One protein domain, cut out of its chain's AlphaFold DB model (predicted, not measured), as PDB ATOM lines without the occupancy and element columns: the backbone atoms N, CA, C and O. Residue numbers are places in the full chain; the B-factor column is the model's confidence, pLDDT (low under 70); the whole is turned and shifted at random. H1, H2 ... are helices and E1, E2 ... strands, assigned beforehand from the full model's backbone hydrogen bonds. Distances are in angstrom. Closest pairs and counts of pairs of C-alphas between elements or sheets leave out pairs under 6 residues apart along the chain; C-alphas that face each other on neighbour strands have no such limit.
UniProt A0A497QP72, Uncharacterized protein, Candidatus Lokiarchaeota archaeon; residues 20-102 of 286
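Overview. This is residues 20 to 102 of the 286 residues of an uncharacterized protein of Candidatus Lokiarchaeota archaeon (UniProt A0A497QP72). A small hairpin of two short strands, E1 and E2, and the long last helix H4 follow each other along the longest axis, with H1, H2 and H3 grouped on one side of that line. H2 packs on H3, while H4 runs away from the end of E2 as an arm that meets the rest near its first residues. The printed part has 83 residues, with four named helices and two named strands in the order H1 H2 H3 E1 E2 H4; the sheet E1 - E2 is antiparallel and the class is mostly helix. The whole is compact, with a radius of gyration of the C-alphas of 12.6 A, yet elongated, spanning 41 by 24 by 22 A.

Along the chain. E1 is residues 74 to 77 and E2 residues 83 to 86. H4, residues 88 to 102, measures 22.1 A and ends at C-alpha 102 (3.602, -24.202, -5.278). H1, residues 23 to 35, measures 18.4 A from C-alpha 23 (16.998, -16.866, -3.489). H2 is residues 42 to 50; H3, residues 61 to 70, measures 14.2 A.

Arrangement. In the hairpin, N 75 and O 85 are 3.0 A apart and N 77 and O 83 2.8 A, within hydrogen-bond range. The closest C-alphas of H3 and E1 are those of Leu 68 and Leu 74, 5.2 A; of H1 and E2, Phe 33 and Leu 86, 6.8 A; of H2 and E2, Ser 42 and Gly 83, 7.0 A. H2 and H3 touch at a steep tilt of 63 degrees, closest at C-alphas 46 and 61, 4.6 A. H1 is close to but not clearly touching H2, at C-alphas 32 and 48, 7.9 A, and H4, at C-alphas 30 and 88, 7.1 A. H3 and H4 are apart. Every O i to N i+4 pair is within hydrogen-bond range in H1, H2 and H3, and 10 of 11 in H4.

Size, cuts and confidence. The C-alphas farthest apart, those of Lys 80 and Glu 102, are 41.8 A from each other. The printed part has no cut and no long link. The mean pLDDT of the printed part is 82.8; residues 37 to 38 and 97 to 102 are under 70.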
ATOM      1  N   LEU A  20      17.651 -19.741 -10.629       82.31
ATOM      2  CA  LEU A  20      16.623 -18.812 -10.148       82.31
ATOM      3  C   LEU A  20      15.683 -19.396  -9.077       82.31
ATOM      4  O   LEU A  20      14.778 -18.707  -8.629       82.31
ATOM      5  N   GLN A  21      15.873 -20.646  -8.651       81.19
ATOM      6  CA  GLN A  21      15.209 -21.183  -7.455       81.19
ATOM      7  C   GLN A  21      16.013 -20.879  -6.182       81.19
ATOM      8  O   GLN A  21      15.471 -20.919  -5.081       81.19
ATOM      9  N   ASN A  22      17.298 -20.527  -6.310       84.44
ATOM     10  CA  ASN A  22      18.121 -20.136  -5.174       84.44
ATOM     11  C   ASN A  22      17.983 -18.625  -4.903       84.44
ATOM     12  O   ASN A  22      18.585 -17.785  -5.573       84.44
ATOM     13  N   GLY A  23      17.210 -18.266  -3.874       83.50
ATOM     14  CA  GLY A  23      16.998 -16.866  -3.489       83.50
ATOM     15  C   GLY A  23      18.269 -16.130  -3.037       83.50
ATOM     16  O   GLY A  23      18.335 -14.904  -3.129       83.50
ATOM     17  N   ALA A  24      19.301 -16.837  -2.565       85.56
ATOM     18  CA  ALA A  24      20.591 -16.224  -2.245       85.56
ATOM     19  C   ALA A  24      21.377 -15.872  -3.520       85.56
ATOM     20  O   ALA A  24      21.885 -14.757  -3.626       85.56
ATOM     21  N   PHE A  25      21.362 -16.754  -4.525       89.06
ATOM     22  CA  PHE A  25      21.937 -16.482  -5.846       89.06
ATOM     23  C   PHE A  25      21.290 -15.261  -6.517       89.06
ATOM     24  O   PHE A  25      21.993 -14.392  -7.024       89.06
ATOM     25  N   ILE A  26      19.955 -15.154  -6.488       88.31
ATOM     26  CA  ILE A  26      19.248 -14.004  -7.080       88.31
ATOM     27  C   ILE A  26      19.664 -12.691  -6.405       88.31
ATOM     28  O   ILE A  26      19.870 -11.688  -7.086       88.31
ATOM     29  N   ARG A  27      19.826 -12.686  -5.076       89.56
ATOM     30  CA  ARG A  27      20.289 -11.496  -4.347       89.56
ATOM     31  C   ARG A  27      21.696 -11.081  -4.772       89.56
ATOM     32  O   ARG A  27      21.920  -9.893  -4.986       89.56
ATOM     33  N   GLU A  28      22.611 -12.034  -4.944       91.19
ATOM     34  CA  GLU A  28      23.961 -11.771  -5.465       91.19
ATOM     35  C   GLU A  28      23.925 -11.249  -6.908       91.19
ATOM     36  O   GLU A  28      24.599 -10.270  -7.229       91.19
ATOM     37  N   LEU A  29      23.073 -11.835  -7.754       90.00
ATOM     38  CA  LEU A  29      22.875 -11.421  -9.141       90.00
ATOM     39  C   LEU A  29      22.362  -9.979  -9.237       90.00
ATOM     40  O   LEU A  29      22.942  -9.168  -9.952       90.00
ATOM     41  N   ILE A  30      21.317  -9.628  -8.487       89.69
ATOM     42  CA  ILE A  30      20.777  -8.261  -8.465       89.69
ATOM     43  C   ILE A  30      21.806  -7.287  -7.876       89.69
ATOM     44  O   ILE A  30      21.978  -6.184  -8.395       89.69
ATOM     45  N   ALA A  31      22.520  -7.679  -6.815       90.94
ATOM     46  CA  ALA A  31      23.543  -6.836  -6.201       90.94
ATOM     47  C   ALA A  31      24.697  -6.518  -7.165       90.94
ATOM     48  O   ALA A  31      25.169  -5.382  -7.175       90.94
ATOM     49  N   LEU A  32      25.120  -7.481  -7.993       91.19
ATOM     50  CA  LEU A  32      26.154  -7.285  -9.012       91.19
ATOM     51  C   LEU A  32      25.773  -6.160  -9.989       91.19
ATOM     52  O   LEU A  32      26.529  -5.205 -10.157       91.19
ATOM     53  N   PHE A  33      24.571  -6.233 -10.567       89.56
ATOM     54  CA  PHE A  33      24.095  -5.261 -11.557       89.56
ATOM     55  C   PHE A  33      23.645  -3.924 -10.947       89.56
ATOM     56  O   PHE A  33      23.610  -2.917 -11.645       89.56
ATOM     57  N   ARG A  34      23.350  -3.873  -9.640       87.38
ATOM     58  CA  ARG A  34      23.133  -2.604  -8.920       87.38
ATOM     59  C   ARG A  34      24.438  -1.876  -8.595       87.38
ATOM     60  O   ARG A  34      24.466  -0.653  -8.636       87.38
ATOM     61  N   LYS A  35      25.508  -2.609  -8.261       84.69
ATOM     62  CA  LYS A  35      26.830  -2.025  -7.957       84.69
ATOM     63  C   LYS A  35      27.554  -1.527  -9.205       84.69
ATOM     64  O   LYS A  35      28.369  -0.615  -9.108       84.69
ATOM     65  N   GLN A  36      27.274  -2.125 -10.358       77.38
ATOM     66  CA  GLN A  36      27.868  -1.762 -11.640       77.38
ATOM     67  C   GLN A  36      26.751  -1.406 -12.631       77.38
ATOM     68  O   GLN A  36      26.310  -2.272 -13.382       77.38
ATOM     69  N   PRO A  37      26.280  -0.141 -12.649       62.00
ATOM     70  CA  PRO A  37      25.248   0.301 -13.594       62.00
ATOM     71  C   PRO A  37      25.752   0.323 -15.048       62.00
ATOM     72  O   PRO A  37      24.968   0.442 -15.986       62.00
ATOM     73  N   ILE A  38      27.070   0.215 -15.235       66.38
ATOM     74  CA  ILE A  38      27.733   0.086 -16.528       66.38
ATOM     75  C   ILE A  38      27.644  -1.372 -16.992       66.38
ATOM     76  O   ILE A  38      27.862  -2.302 -16.220       66.38
ATOM     77  N   THR A  39      27.360  -1.567 -18.277       79.88
ATOM     78  CA  THR A  39      27.224  -2.888 -18.895       79.88
ATOM     79  C   THR A  39      28.478  -3.750 -18.705       79.88
ATOM     80  O   THR A  39      29.582  -3.339 -19.070       79.88
ATOM     81  N   LEU A  40      28.313  -4.977 -18.210       86.00
ATOM     82  CA  LEU A  40      29.423  -5.914 -18.008       86.00
ATOM     83  C   LEU A  40      29.815  -6.611 -19.312       86.00
ATOM     84  O   LEU A  40      28.954  -7.122 -20.029       86.00
ATOM     85  N   SER A  41      31.110  -6.709 -19.620       87.62
ATOM     86  CA  SER A  41      31.567  -7.536 -20.745       87.62
ATOM     87  C   SER A  41      31.379  -9.034 -20.453       87.62
ATOM     88  O   SER A  41      31.182  -9.458 -19.313       87.62
ATOM     89  N   SER A  42      31.451  -9.884 -21.487       86.81
ATOM     90  CA  SER A  42      31.253 -11.329 -21.294       86.81
ATOM     91  C   SER A  42      32.277 -11.967 -20.354       86.81
ATOM     92  O   SER A  42      31.925 -12.942 -19.692       86.81
ATOM     93  N   SER A  43      33.531 -11.517 -20.366       87.25
ATOM     94  CA  SER A  43      34.592 -12.066 -19.515       87.25
ATOM     95  C   SER A  43      34.383 -11.637 -18.066       87.25
ATOM     96  O   SER A  43      34.298 -12.502 -17.200       87.25
ATOM     97  N   GLN A  44      34.159 -10.339 -17.840       89.25
ATOM     98  CA  GLN A  44      33.870  -9.772 -16.518       89.25
ATOM     99  C   GLN A  44      32.650 -10.427 -15.867       89.25
ATOM    100  O   GLN A  44      32.658 -10.721 -14.678       89.25
ATOM    101  N   LEU A  45      31.605 -10.712 -16.647       90.12
ATOM    102  CA  LEU A  45      30.402 -11.349 -16.124       90.12
ATOM    103  C   LEU A  45      30.639 -12.815 -15.716       90.12
ATOM    104  O   LEU A  45      30.121 -13.269 -14.699       90.12
ATOM    105  N   ILE A  46      31.423 -13.568 -16.498       89.62
ATOM    106  CA  ILE A  46      31.772 -14.960 -16.165       89.62
ATOM    107  C   ILE A  46      32.646 -15.004 -14.909       89.62
ATOM    108  O   ILE A  46      32.428 -15.864 -14.055       89.62
ATOM    109  N   GLU A  47      33.598 -14.080 -14.802       91.31
ATOM    110  CA  GLU A  47      34.463 -13.921 -13.635       91.31
ATOM    111  C   GLU A  47      33.652 -13.543 -12.389       91.31
ATOM    112  O   GLU A  47      33.754 -14.223 -11.371       91.31
ATOM    113  N   ALA A  48      32.748 -12.566 -12.490       90.94
ATOM    114  CA  ALA A  48      31.861 -12.185 -11.395       90.94
ATOM    115  C   ALA A  48      31.013 -13.370 -10.907       90.94
ATOM    116  O   ALA A  48      30.933 -13.625  -9.709       90.94
ATOM    117  N   PHE A  49      30.440 -14.163 -11.820       91.44
ATOM    118  CA  PHE A  49      29.678 -15.359 -11.443       91.44
ATOM    119  C   PHE A  49      30.527 -16.454 -10.795       91.44
ATOM    120  O   PHE A  49      29.990 -17.257 -10.037       91.44
ATOM    121  N   SER A  50      31.829 -16.518 -11.081       87.38
ATOM    122  CA  SER A  50      32.724 -17.476 -10.423       87.38
ATOM    123  C   SER A  50      32.995 -17.127  -8.956       87.38
ATOM    124  O   SER A  50      33.341 -18.010  -8.178       87.38
ATOM    125  N   GLN A  51      32.778 -15.864  -8.570       91.56
ATOM    126  CA  GLN A  51      32.952 -15.364  -7.205       91.56
ATOM    127  C   GLN A  51      31.671 -15.457  -6.356       91.56
ATOM    128  O   GLN A  51      31.687 -15.108  -5.175       91.56
ATOM    129  N   PHE A  52      30.547 -15.896  -6.933       92.06
ATOM    130  CA  PHE A  52      29.277 -16.008  -6.213       92.06
ATOM    131  C   PHE A  52      29.355 -17.115  -5.164       92.06
ATOM    132  O   PHE A  52      29.656 -18.266  -5.486       92.06
ATOM    133  N   LYS A  53      29.034 -16.784  -3.908       87.81
ATOM    134  CA  LYS A  53      29.064 -17.754  -2.804       87.81
ATOM    135  C   LYS A  53      27.932 -18.769  -2.931       87.81
ATOM    136  O   LYS A  53      28.072 -19.901  -2.482       87.81
ATOM    137  N   HIS A  54      26.826 -18.370  -3.559       87.62
ATOM    138  CA  HIS A  54      25.607 -19.173  -3.642       87.62
ATOM    139  C   HIS A  54      25.347 -19.715  -5.051       87.62
ATOM    140  O   HIS A  54      24.197 -19.920  -5.446       87.62
ATOM    141  N   LEU A  55      26.404 -19.964  -5.828       84.81
ATOM    142  CA  LEU A  55      26.274 -20.584  -7.141       84.81
ATOM    143  C   LEU A  55      25.733 -22.026  -6.996       84.81
ATOM    144  O   LEU A  55      26.305 -22.811  -6.239       84.81
ATOM    145  N   PRO A  56      24.646 -22.415  -7.692       80.38
ATOM    146  CA  PRO A  56      24.085 -23.750  -7.521       80.38
ATOM    147  C   PRO A  56      25.057 -24.849  -7.969       80.38
ATOM    148  O   PRO A  56      25.830 -24.687  -8.918       80.38
ATOM    149  N   TYR A  57      24.985 -26.008  -7.313       76.38
ATOM    150  CA  TYR A  57      25.868 -27.141  -7.587       76.38
ATOM    151  C   TYR A  57      25.843 -27.535  -9.080       76.38
ATOM    152  O   TYR A  57      24.777 -27.678  -9.677       76.38
ATOM    153  N   ARG A  58      27.030 -27.709  -9.692       78.81
ATOM    154  CA  ARG A  58      27.276 -27.997 -11.132       78.81
ATOM    155  C   ARG A  58      27.040 -26.851 -12.129       78.81
ATOM    156  O   ARG A  58      27.204 -27.058 -13.347       78.81
ATOM    157  N   TRP A  59      26.719 -25.652 -11.652       82.44
ATOM    158  CA  TRP A  59      26.674 -24.455 -12.485       82.44
ATOM    159  C   TRP A  59      28.043 -23.779 -12.530       82.44
ATOM    160  O   TRP A  59      28.693 -23.595 -11.513       82.44
ATOM    161  N   SER A  60      28.493 -23.422 -13.733       88.50
ATOM    162  CA  SER A  60      29.659 -22.556 -13.931       88.50
ATOM    163  C   SER A  60      29.191 -21.178 -14.382       88.50
ATOM    164  O   SER A  60      28.117 -21.070 -14.983       88.50
ATOM    165  N   GLY A  61      30.005 -20.135 -14.187       86.69
ATOM    166  CA  GLY A  61      29.661 -18.779 -14.637       86.69
ATOM    167  C   GLY A  61      29.263 -18.723 -16.118       86.69
ATOM    168  O   GLY A  61      28.289 -18.074 -16.496       86.69
ATOM    169  N   ARG A  62      29.911 -19.527 -16.971       86.38
ATOM    170  CA  ARG A  62      29.527 -19.664 -18.385       86.38
ATOM    171  C   ARG A  62      28.126 -20.257 -18.571       86.38
ATOM    172  O   ARG A  62      27.372 -19.749 -19.400       86.38
ATOM    173  N   LYS A  63      27.777 -21.319 -17.836       86.88
ATOM    174  CA  LYS A  63      26.439 -21.936 -17.900       86.88
ATOM    175  C   LYS A  63      25.368 -20.973 -17.399       86.88
ATOM    176  O   LYS A  63      24.336 -20.852 -18.048       86.88
ATOM    177  N   VAL A  64      25.644 -20.252 -16.311       88.06
ATOM    178  CA  VAL A  64      24.742 -19.230 -15.763       88.06
ATOM    179  C   VAL A  64      24.498 -18.119 -16.775       88.06
ATOM    180  O   VAL A  64      23.345 -17.817 -17.063       88.06
ATOM    181  N   LYS A  65      25.551 -17.576 -17.401       90.88
ATOM    182  CA  LYS A  65      25.400 -16.555 -18.448       90.88
ATOM    183  C   LYS A  65      24.513 -17.039 -19.595       90.88
ATOM    184  O   LYS A  65      23.581 -16.348 -19.989       90.88
ATOM    185  N   ILE A  66      24.820 -18.218 -20.143       84.00
ATOM    186  CA  ILE A  66      24.065 -18.798 -21.265       84.00
ATOM    187  C   ILE A  66      22.598 -18.962 -20.879       84.00
ATOM    188  O   ILE A  66      21.721 -18.580 -21.647       84.00
ATOM    189  N   PHE A  67      22.349 -19.493 -19.687       87.69
ATOM    190  CA  PHE A  67      21.010 -19.703 -19.173       87.69
ATOM    191  C   PHE A  67      20.237 -18.384 -19.027       87.69
ATOM    192  O   PHE A  67      19.158 -18.259 -19.600       87.69
ATOM    193  N   LEU A  68      20.803 -17.376 -18.355       88.19
ATOM    194  CA  LEU A  68      20.141 -16.079 -18.170       88.19
ATOM    195  C   LEU A  68      19.856 -15.385 -19.510       88.19
ATOM    196  O   LEU A  68      18.789 -14.801 -19.678       88.19
ATOM    197  N   SER A  69      20.758 -15.499 -20.492       86.62
ATOM    198  CA  SER A  69      20.511 -14.979 -21.843       86.62
ATOM    199  C   SER A  69      19.424 -15.744 -22.593       86.62
ATOM    200  O   SER A  69      18.630 -15.135 -23.302       86.62
ATOM    201  N   GLN A  70      19.369 -17.071 -22.457       82.69
ATOM    202  CA  GLN A  70      18.345 -17.893 -23.110       82.69
ATOM    203  C   GLN A  70      16.947 -17.648 -22.546       82.69
ATOM    204  O   GLN A  70      15.979 -17.712 -23.296       82.69
ATOM    205  N   GLN A  71      16.846 -17.364 -21.248       83.31
ATOM    206  CA  GLN A  71      15.579 -17.042 -20.593       83.31
ATOM    207  C   GLN A  71      15.166 -15.571 -20.749       83.31
ATOM    208  O   GLN A  71      14.129 -15.171 -20.238       83.31
ATOM    209  N   GLY A  72      15.971 -14.752 -21.432       85.56
ATOM    210  CA  GLY A  72      15.666 -13.338 -21.651       85.56
ATOM    211  C   GLY A  72      15.959 -12.417 -20.464       85.56
ATOM    212  O   GLY A  72      15.803 -11.213 -20.603       85.56
ATOM    213  N   PHE A  73      16.462 -12.932 -19.337       89.50
ATOM    214  CA  PHE A  73      16.855 -12.109 -18.183       89.50
ATOM    215  C   PHE A  73      18.131 -11.303 -18.430       89.50
ATOM    216  O   PHE A  73      18.394 -10.337 -17.723       89.50
ATOM    217  N   LEU A  74      18.951 -11.717 -19.399       91.00
ATOM    218  CA  LEU A  74      20.224 -11.075 -19.708       91.00
ATOM    219  C   LEU A  74      20.319 -10.734 -21.198       91.00
ATOM    220  O   LEU A  74      20.500 -11.620 -22.038       91.00
ATOM    221  N   SER A  75      20.266  -9.446 -21.525       89.81
ATOM    222  CA  SER A  75      20.370  -8.942 -22.898       89.81
ATOM    223  C   SER A  75      21.749  -8.335 -23.159       89.81
ATOM    224  O   SER A  75      22.392  -7.815 -22.251       89.81
ATOM    225  N   TYR A  76      22.243  -8.436 -24.396       88.94
ATOM    226  CA  TYR A  76      23.499  -7.798 -24.795       88.94
ATOM    227  C   TYR A  76      23.206  -6.476 -25.501       88.94
ATOM    228  O   TYR A  76      22.617  -6.462 -26.585       88.94
ATOM    229  N   GLN A  77      23.652  -5.378 -24.906       87.19
ATOM    230  CA  GLN A  77      23.550  -4.044 -25.464       87.19
ATOM    231  C   GLN A  77      24.795  -3.726 -26.301       87.19
ATOM    232  O   GLN A  77      25.931  -3.895 -25.859       87.19
ATOM    233  N   ARG A  78      24.575  -3.277 -27.543       84.00
ATOM    234  CA  ARG A  78      25.648  -2.909 -28.486       84.00
ATOM    235  C   ARG A  78      26.030  -1.426 -28.441       84.00
ATOM    236  O   ARG A  78      27.052  -1.066 -29.017       84.00
ATOM    237  N   SER A  79      25.217  -0.571 -27.816       81.25
ATOM    238  CA  SER A  79      25.557   0.843 -27.598       81.25
ATOM    239  C   SER A  79      26.741   0.954 -26.646       81.25
ATOM    240  O   SER A  79      26.937   0.060 -25.839       81.25
ATOM    241  N   LYS A  80      27.547   2.016 -26.743       78.12
ATOM    242  CA  LYS A  80      28.694   2.218 -25.847       78.12
ATOM    243  C   LYS A  80      28.215   2.747 -24.479       78.12
ATOM    244  O   LYS A  80      27.448   3.708 -24.485       78.12
ATOM    245  N   PRO A  81      28.687   2.199 -23.345       75.50
ATOM    246  CA  PRO A  81      29.553   1.023 -23.232       75.50
ATOM    247  C   PRO A  81      28.786  -0.258 -23.593       75.50
ATOM    248  O   PRO A  81      27.631  -0.416 -23.214       75.50
ATOM    249  N   ALA A  82      29.423  -1.132 -24.379       81.44
ATOM    250  CA  ALA A  82      28.804  -2.374 -24.832       81.44
ATOM    251  C   ALA A  82      28.969  -3.464 -23.771       81.44
ATOM    252  O   ALA A  82      30.058  -3.652 -23.226       81.44
ATOM    253  N   GLY A  83      27.912  -4.234 -23.533       89.50
ATOM    254  CA  GLY A  83      27.942  -5.304 -22.547       89.50
ATOM    255  C   GLY A  83      26.556  -5.836 -22.223       89.50
ATOM    256  O   GLY A  83      25.596  -5.625 -22.958       89.50
ATOM    257  N   TYR A  84      26.459  -6.573 -21.128       89.88
ATOM    258  CA  TYR A  84      25.229  -7.217 -20.704       89.88
ATOM    259  C   TYR A  84      24.439  -6.355 -19.722       89.88
ATOM    260  O   TYR A  84      25.018  -5.745 -18.823       89.88
ATOM    261  N   ILE A  85      23.116  -6.372 -19.883       88.81
ATOM    262  CA  ILE A  85      22.134  -5.770 -18.981       88.81
ATOM    263  C   ILE A  85      21.248  -6.877 -18.421       88.81
ATOM    264  O   ILE A  85      20.823  -7.775 -19.154       88.81
ATOM    265  N   LEU A  86      20.970  -6.785 -17.123       90.12
ATOM    266  CA  LEU A  86      20.030  -7.647 -16.425       90.12
ATOM    267  C   LEU A  86      18.638  -7.007 -16.396       90.12
ATOM    268  O   LEU A  86      18.485  -5.880 -15.926       90.12
ATOM    269  N   ASP A  87      17.627  -7.742 -16.845       88.44
ATOM    270  CA  ASP A  87      16.225  -7.365 -16.681       88.44
ATOM    271  C   ASP A  87      15.729  -7.823 -15.301       88.44
ATOM    272  O   ASP A  87      15.354  -8.979 -15.091       88.44
ATOM    273  N   ILE A  88      15.791  -6.909 -14.332       85.94
ATOM    274  CA  ILE A  88      15.385  -7.170 -12.946       85.94
ATOM    275  C   ILE A  88      13.869  -7.421 -12.865       85.94
ATOM    276  O   ILE A  88      13.442  -8.306 -12.124       85.94
ATOM    277  N   SER A  89      13.070  -6.707 -13.664       84.56
ATOM    278  CA  SER A  89      11.609  -6.839 -13.681       84.56
ATOM    279  C   SER A  89      11.182  -8.239 -14.120       84.56
ATOM    280  O   SER A  89      10.342  -8.865 -13.472       84.56
ATOM    281  N   ALA A  90      11.824  -8.777 -15.160       83.69
ATOM    282  CA  ALA A  90      11.568 -10.137 -15.624       83.69
ATOM    283  C   ALA A  90      11.908 -11.198 -14.556       83.69
ATOM    284  O   ALA A  90      11.187 -12.189 -14.410       83.69
ATOM    285  N   ILE A  91      12.977 -10.995 -13.775       83.62
ATOM    286  CA  ILE A  91      13.358 -11.904 -12.678       83.62
ATOM    287  C   ILE A  91      12.313 -11.880 -11.553       83.62
ATOM    288  O   ILE A  91      11.947 -12.936 -11.028       83.62
ATOM    289  N   ASP A  92      11.803 -10.700 -11.200       82.06
ATOM    290  CA  ASP A  92      10.773 -10.556 -10.169       82.06
ATOM    291  C   ASP A  92       9.433 -11.175 -10.599       82.06
ATOM    292  O   ASP A  92       8.779 -11.853  -9.802       82.06
ATOM    293  N   GLU A  93       9.036 -11.020 -11.866       82.56
ATOM    294  CA  GLU A  93       7.856 -11.696 -12.422       82.56
ATOM    295  C   GLU A  93       7.993 -13.222 -12.408       82.56
ATOM    296  O   GLU A  93       7.049 -13.927 -12.039       82.56
ATOM    297  N   PHE A  94       9.171 -13.743 -12.769       79.38
ATOM    298  CA  PHE A  94       9.461 -15.176 -12.719       79.38
ATOM    299  C   PHE A  94       9.306 -15.725 -11.295       79.38
ATOM    300  O   PHE A  94       8.692 -16.774 -11.087       79.38
ATOM    301  N   ARG A  95       9.791 -14.982 -10.292       78.31
ATOM    302  CA  ARG A  95       9.655 -15.360  -8.882       78.31
ATOM    303  C   ARG A  95       8.197 -15.362  -8.423       78.31
ATOM    304  O   ARG A  95       7.788 -16.290  -7.731       78.31
ATOM    305  N   LYS A  96       7.405 -14.363  -8.826       75.38
ATOM    306  CA  LYS A  96       5.969 -14.304  -8.500       75.38
ATOM    307  C   LYS A  96       5.207 -15.495  -9.085       75.38
ATOM    308  O   LYS A  96       4.397 -16.087  -8.384       75.38
ATOM    309  N   LYS A  97       5.505 -15.895 -10.327       67.31
ATOM    310  CA  LYS A  97       4.879 -17.067 -10.967       67.31
ATOM    311  C   LYS A  97       5.264 -18.392 -10.296       67.31
ATOM    312  O   LYS A  97       4.402 -19.245 -10.130       67.31
ATOM    313  N   GLY A  98       6.514 -18.536  -9.844       58.00
ATOM    314  CA  GLY A  98       6.969 -19.729  -9.117       58.00
ATOM    315  C   GLY A  98       6.306 -19.927  -7.746       58.00
ATOM    316  O   GLY A  98       6.066 -21.061  -7.351       58.00
ATOM    317  N   ILE A  99       5.954 -18.840  -7.048       49.88
ATOM    318  CA  ILE A  99       5.236 -18.897  -5.757       49.88
ATOM    319  C   ILE A  99       3.783 -19.369  -5.957       49.88
ATOM    320  O   ILE A  99       3.272 -20.160  -5.169       49.88
ATOM    321  N   ILE A 100       3.138 -18.945  -7.049       37.34
ATOM    322  CA  ILE A 100       1.741 -19.290  -7.358       37.34
ATOM    323  C   ILE A 100       1.592 -20.781  -7.724       37.34
ATOM    324  O   ILE A 100       0.588 -21.404  -7.384       37.34
ATOM    325  N   GLU A 101       2.587 -21.398  -8.371       39.44
ATOM    326  CA  GLU A 101       2.528 -22.825  -8.737       39.44
ATOM    327  C   GLU A 101       2.743 -23.792  -7.555       39.44
ATOM    328  O   GLU A 101       2.246 -24.923  -7.599       39.44
ATOM    329  N   GLU A 102       3.438 -23.380  -6.489       40.91
ATOM    330  CA  GLU A 102       3.602 -24.202  -5.278       40.91
ATOM    331  C   GLU A 102       2.353 -24.197  -4.382       40.91
ATOM    332  O   GLU A 102       2.019 -25.234  -3.803       40.91
TER     333      GLU A 102